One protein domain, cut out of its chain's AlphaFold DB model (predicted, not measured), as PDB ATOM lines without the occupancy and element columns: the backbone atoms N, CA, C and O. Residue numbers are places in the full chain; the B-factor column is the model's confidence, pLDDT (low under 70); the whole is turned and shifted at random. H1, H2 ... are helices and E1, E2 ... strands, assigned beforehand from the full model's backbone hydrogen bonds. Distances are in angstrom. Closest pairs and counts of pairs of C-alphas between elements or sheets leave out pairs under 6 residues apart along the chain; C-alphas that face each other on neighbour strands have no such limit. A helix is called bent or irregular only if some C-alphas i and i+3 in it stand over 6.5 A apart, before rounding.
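AT A GLANCE: This is residues 17 to 62 of the 255 residues of the protein "Hypothetical protein" of Rotaria sordida (UniProt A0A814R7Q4). A small looped head, residues 17 to 26, is followed by one long helix, H1, that makes nearly the whole length; the head is set to one side of the helix's first end, and residues 35 to 62 stick out as a long free arm. In the head the chain folds back on itself, with residues 17 to 18 paired antiparallel with residues 23 to 24 of the short strand E1. The printed part has 46 residues, with one named strand and then one named helix along the chain, and the class is mostly helix. The whole is extended, with a radius of gyration of the C-alphas of 17.6 A, and is a rod spanning 54 by 16 by 6 A.

HOW THE PARTS SIT: Residues 17 to 18 pair with residues 23 to 24 of E1, the strand of residues 23 to 25, and are antiparallel to them. E1 pairs with no named strand. A tight link of one residue, Cys 26, joins E1 to H1, the helix of residues 27 to 61. E1 and H1 meet only through their link. Residues 35 to 62, of which 35 to 61 belong to H1, stand free: no C-alpha 8 or more apart along the chain is within 10 A. In H1, 28 of 31 O i to N i+4 pairs are within hydrogen-bond range.

IN THESE COORDINATES: E1 runs from Asn 23, C-alpha at (217.860, 174.531, 355.847), to Val 25. H1 runs from Thr 27, C-alpha at (215.981, 185.668, 351.479), to Asn 61, C-alpha at (228.560, 194.675, 400.442), and is 51.3 A long from first to last C-alpha. H1 is neither bent nor irregular, but only just: C-alphas 39 and 42 are 6.3 A apart.

THE WHOLE: The two C-alphas farthest apart are those of Cys 26 and Gln 62, at 54.7 A. The printed part, residues 17 to 62, has no cut. The mean pLDDT of the printed part is 85.4, and the model's confidence is low, under 70, in residues 57 to 62.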
ATOM      1  N   TYR A  17     221.114 179.208 351.846       86.44
ATOM      2  CA  TYR A  17     221.201 178.093 352.786       86.44
ATOM      3  C   TYR A  17     221.670 178.605 354.148       86.44
ATOM      4  O   TYR A  17     222.723 179.237 354.253       86.44
ATOM      5  N   CYS A  18     220.898 178.342 355.202       87.69
ATOM      6  CA  CYS A  18     221.330 178.624 356.566       87.69
ATOM      7  C   CYS A  18     222.081 177.410 357.122       87.69
ATOM      8  O   CYS A  18     221.458 176.411 357.473       87.69
ATOM      9  N   TYR A  19     223.405 177.518 357.262       86.31
ATOM     10  CA  TYR A  19     224.234 176.451 357.839       86.31
ATOM     11  C   TYR A  19     223.885 176.132 359.298       86.31
ATOM     12  O   TYR A  19     224.001 174.984 359.709       86.31
ATOM     13  N   HIS A  20     223.421 177.116 360.074       83.69
ATOM     14  CA  HIS A  20     223.060 176.899 361.476       83.69
ATOM     15  C   HIS A  20     221.806 176.027 361.619       83.69
ATOM     16  O   HIS A  20     221.786 175.087 362.406       83.69
ATOM     17  N   CYS A  21     220.782 176.290 360.805       85.81
ATOM     18  CA  CYS A  21     219.544 175.508 360.802       85.81
ATOM     19  C   CYS A  21     219.577 174.319 359.835       85.81
ATOM     20  O   CYS A  21     218.616 173.562 359.780       85.81
ATOM     21  N   SER A  22     220.649 174.182 359.052       88.44
ATOM     22  CA  SER A  22     220.798 173.202 357.971       88.44
ATOM     23  C   SER A  22     219.658 173.211 356.936       88.44
ATOM     24  O   SER A  22     219.347 172.175 356.350       88.44
ATOM     25  N   ASN A  23     219.061 174.382 356.675       87.44
ATOM     26  CA  ASN A  23     217.860 174.531 355.847       87.44
ATOM     27  C   ASN A  23     218.059 175.505 354.671       87.44
ATOM     28  O   ASN A  23     218.571 176.612 354.841       87.44
ATOM     29  N   ASP A  24     217.572 175.107 353.492       89.25
ATOM     30  CA  ASP A  24     217.358 175.949 352.311       89.25
ATOM     31  C   ASP A  24     216.154 176.896 352.544       89.25
ATOM     32  O   ASP A  24     215.006 176.465 352.702       89.25
ATOM     33  N   VAL A  25     216.399 178.206 352.572       89.88
ATOM     34  CA  VAL A  25     215.408 179.248 352.883       89.88
ATOM     35  C   VAL A  25     215.394 180.352 351.820       89.88
ATOM     36  O   VAL A  25     216.342 180.543 351.062       89.88
ATOM     37  N   CYS A  26     214.283 181.081 351.707       92.19
ATOM     38  CA  CYS A  26     214.244 182.285 350.871       92.19
ATOM     39  C   CYS A  26     214.861 183.476 351.618       92.19
ATOM     40  O   CYS A  26     214.878 183.496 352.853       92.19
ATOM     41  N   THR A  27     215.293 184.508 350.887       89.06
ATOM     42  CA  THR A  27     215.981 185.668 351.479       89.06
ATOM     43  C   THR A  27     215.189 186.332 352.609       89.06
ATOM     44  O   THR A  27     215.766 186.693 353.630       89.06
ATOM     45  N   LYS A  28     213.855 186.429 352.497       89.25
ATOM     46  CA  LYS A  28     213.016 187.013 353.564       89.25
ATOM     47  C   LYS A  28     213.129 186.242 354.885       89.25
ATOM     48  O   LYS A  28     213.383 186.859 355.910       89.25
ATOM     49  N   HIS A  29     212.987 184.919 354.863       90.12
ATOM     50  CA  HIS A  29     213.066 184.127 356.094       90.12
ATOM     51  C   HIS A  29     214.491 184.034 356.641       90.12
ATOM     52  O   HIS A  29     214.681 183.938 357.848       90.12
ATOM     53  N   TYR A  30     215.500 184.101 355.770       89.06
ATOM     54  CA  TYR A  30     216.886 184.214 356.210       89.06
ATOM     55  C   TYR A  30     217.134 185.520 356.983       89.06
ATOM     56  O   TYR A  30     217.771 185.501 358.035       89.06
ATOM     57  N   LEU A  31     216.598 186.645 356.495       89.75
ATOM     58  CA  LEU A  31     216.701 187.939 357.173       89.75
ATOM     59  C   LEU A  31     215.921 187.966 358.492       89.75
ATOM     60  O   LEU A  31     216.464 188.430 359.489       89.75
ATOM     61  N   GLU A  32     214.705 187.414 358.525       90.12
ATOM     62  CA  GLU A  32     213.915 187.276 359.760       90.12
ATOM     63  C   GLU A  32     214.633 186.398 360.794       90.12
ATOM     64  O   GLU A  32     214.705 186.751 361.966       90.12
ATOM     65  N   HIS A  33     215.242 185.290 360.365       88.25
ATOM     66  CA  HIS A  33     216.022 184.420 361.242       88.25
ATOM     67  C   HIS A  33     217.269 185.119 361.800       88.25
ATOM     68  O   HIS A  33     217.541 185.047 362.997       88.25
ATOM     69  N   LYS A  34     218.010 185.836 360.946       88.25
ATOM     70  CA  LYS A  34     219.161 186.641 361.368       88.25
ATOM     71  C   LYS A  34     218.745 187.707 362.381       88.25
ATOM     72  O   LYS A  34     219.433 187.882 363.382       88.25
ATOM     73  N   GLN A  35     217.633 188.392 362.124       90.38
ATOM     74  CA  GLN A  35     217.096 189.405 363.022       90.38
ATOM     75  C   GLN A  35     216.695 188.789 364.367       90.38
ATOM     76  O   GLN A  35     217.116 189.293 365.401       90.38
ATOM     77  N   TRP A  36     215.991 187.655 364.364       89.31
ATOM     78  CA  TRP A  36     215.620 186.951 365.592       89.31
ATOM     79  C   TRP A  36     216.845 186.553 366.429       89.31
ATOM     80  O   TRP A  36     216.851 186.775 367.637       89.31
ATOM     81  N   ILE A  37     217.911 186.032 365.802       86.25
ATOM     82  CA  ILE A  37     219.176 185.723 366.499       86.25
ATOM     83  C   ILE A  37     219.787 186.991 367.107       86.25
ATOM     84  O   ILE A  37     220.241 186.969 368.249       86.25
ATOM     85  N   GLN A  38     219.808 188.096 366.361       87.94
ATOM     86  CA  GLN A  38     220.334 189.370 366.858       87.94
ATOM     87  C   GLN A  38     219.508 189.911 368.032       87.94
ATOM     88  O   GLN A  38     220.077 190.440 368.983       87.94
ATOM     89  N   GLU A  39     218.191 189.720 368.008       91.38
ATOM     90  CA  GLU A  39     217.291 190.087 369.102       91.38
ATOM     91  C   GLU A  39     217.526 189.250 370.372       91.38
ATOM     92  O   GLU A  39     217.265 189.749 371.463       91.38
ATOM     93  N   GLN A  40     218.082 188.033 370.272       89.12
ATOM     94  CA  GLN A  40     218.478 187.237 371.448       89.12
ATOM     95  C   GLN A  40     219.756 187.747 372.131       89.12
ATOM     96  O   GLN A  40     220.013 187.404 373.285       89.12
ATOM     97  N   LEU A  41     220.572 188.558 371.449       89.06
ATOM     98  CA  LEU A  41     221.870 188.979 371.979       89.06
ATOM     99  C   LEU A  41     221.727 189.968 373.142       89.06
ATOM    100  O   LEU A  41     222.414 189.823 374.148       89.06
ATOM    101  N   ASN A  42     220.825 190.946 373.023       89.44
ATOM    102  CA  ASN A  42     220.646 191.971 374.055       89.44
ATOM    103  C   ASN A  42     220.142 191.382 375.389       89.44
ATOM    104  O   ASN A  42     220.786 191.639 376.401       89.44
ATOM    105  N   PRO A  43     219.103 190.517 375.421       92.38
ATOM    106  CA  PRO A  43     218.680 189.850 376.655       92.38
ATOM    107  C   PRO A  43     219.788 189.036 377.332       92.38
ATOM    108  O   PRO A  43     219.889 189.040 378.555       92.38
ATOM    109  N   LEU A  44     220.641 188.361 376.551       91.38
ATOM    110  CA  LEU A  44     221.773 187.599 377.092       91.38
ATOM    111  C   LEU A  44     222.835 188.510 377.709       91.38
ATOM    112  O   LEU A  44     223.376 188.199 378.767       91.38
ATOM    113  N   VAL A  45     223.139 189.637 377.060       93.12
ATOM    114  CA  VAL A  45     224.060 190.643 377.604       93.12
ATOM    115  C   VAL A  45     223.508 191.220 378.906       93.12
ATOM    116  O   VAL A  45     224.248 191.324 379.884       93.12
ATOM    117  N   ASP A  46     222.213 191.529 378.949       93.00
ATOM    118  CA  ASP A  46     221.554 192.044 380.149       93.00
ATOM    119  C   ASP A  46     221.567 191.018 381.294       93.00
ATOM    120  O   ASP A  46     221.849 191.378 382.434       93.00
ATOM    121  N   GLU A  47     221.341 189.730 381.009       94.12
ATOM    122  CA  GLU A  47     221.404 188.659 382.012       94.12
ATOM    123  C   GLU A  47     222.826 188.463 382.556       94.12
ATOM    124  O   GLU A  47     223.022 188.344 383.770       94.12
ATOM    125  N   ILE A  48     223.836 188.490 381.680       92.81
ATOM    126  CA  ILE A  48     225.246 188.408 382.082       92.81
ATOM    127  C   ILE A  48     225.620 189.604 382.958       92.81
ATOM    128  O   ILE A  48     226.216 189.413 384.019       92.81
ATOM    129  N   ASN A  49     225.246 190.818 382.550       93.06
ATOM    130  CA  ASN A  49     225.518 192.029 383.318       93.06
ATOM    131  C   ASN A  49     224.796 192.000 384.669       93.06
ATOM    132  O   ASN A  49     225.406 192.303 385.687       93.06
ATOM    133  N   PHE A  50     223.547 191.535 384.715       93.06
ATOM    134  CA  PHE A  50     222.806 191.373 385.963       93.06
ATOM    135  C   PHE A  50     223.483 190.381 386.921       93.06
ATOM    136  O   PHE A  50     223.599 190.649 388.119       93.06
ATOM    137  N   ILE A  51     223.960 189.237 386.415       90.19
ATOM    138  CA  ILE A  51     224.697 188.257 387.226       90.19
ATOM    139  C   ILE A  51     226.024 188.850 387.711       90.19
ATOM    140  O   ILE A  51     226.362 188.690 388.885       90.19
ATOM    141  N   TYR A  52     226.757 189.539 386.833       89.12
ATOM    142  CA  TYR A  52     228.020 190.197 387.162       89.12
ATOM    143  C   TYR A  52     227.835 191.254 388.252       89.12
ATOM    144  O   TYR A  52     228.525 191.212 389.271       89.12
ATOM    145  N   ASP A  53     226.860 192.145 388.079       87.00
ATOM    146  CA  ASP A  53     226.550 193.200 389.036       87.00
ATOM    147  C   ASP A  53     226.108 192.620 390.373       87.00
ATOM    148  O   ASP A  53     226.557 193.099 391.409       87.00
ATOM    149  N   ARG A  54     225.309 191.546 390.385       83.31
ATOM    150  CA  ARG A  54     224.921 190.863 391.627       83.31
ATOM    151  C   ARG A  54     226.133 190.299 392.369       83.31
ATOM    152  O   ARG A  54     226.304 190.595 393.544       83.31
ATOM    153  N   LEU A  55     227.002 189.548 391.688       82.06
ATOM    154  CA  LEU A  55     228.200 188.966 392.310       82.06
ATOM    155  C   LEU A  55     229.172 190.044 392.804       82.06
ATOM    156  O   LEU A  55     229.745 189.926 393.885       82.06
ATOM    157  N   HIS A  56     229.339 191.113 392.030       77.94
ATOM    158  CA  HIS A  56     230.218 192.223 392.375       77.94
ATOM    159  C   HIS A  56     229.636 193.106 393.491       77.94
ATOM    160  O   HIS A  56     230.379 193.635 394.321       77.94
ATOM    161  N   HIS A  57     228.310 193.249 393.557       68.75
ATOM    162  CA  HIS A  57     227.635 193.939 394.649       68.75
ATOM    163  C   HIS A  57     227.680 193.119 395.944       68.75
ATOM    164  O   HIS A  57     227.915 193.703 397.003       68.75
ATOM    165  N   ASP A  58     227.527 191.795 395.859       64.06
ATOM    166  CA  ASP A  58     227.652 190.874 396.991       64.06
ATOM    167  C   ASP A  58     229.084 190.863 397.557       64.06
ATOM    168  O   ASP A  58     229.254 190.826 398.774       64.06
ATOM    169  N   ASP A  59     230.113 190.984 396.711       63.31
ATOM    170  CA  ASP A  59     231.519 191.099 397.137       63.31
ATOM    171  C   ASP A  59     231.816 192.450 397.823       63.31
ATOM    172  O   ASP A  59     232.478 192.505 398.859       63.31
ATOM    173  N   LYS A  60     231.257 193.557 397.309       60.78
ATOM    174  CA  LYS A  60     231.440 194.902 397.894       60.78
ATOM    175  C   LYS A  60     230.623 195.154 399.162       60.78
ATOM    176  O   LYS A  60     231.073 195.902 400.029       60.78
ATOM    177  N   ASN A  61     229.438 194.553 399.273       57.16
ATOM    178  CA  ASN A  61     228.560 194.675 400.442       57.16
ATOM    179  C   ASN A  61     228.788 193.587 401.493       57.16
ATOM    180  O   ASN A  61     228.204 193.672 402.577       57.16
ATOM    181  N   GLN A  62     229.636 192.590 401.225       56.75
ATOM    182  CA  GLN A  62     230.205 191.761 402.277       56.75
ATOM    183  C   GLN A  62     231.162 192.613 403.118       56.75
ATOM    184  O   GLN A  62     232.387 192.488 403.081       56.75
TER     185      GLN A  62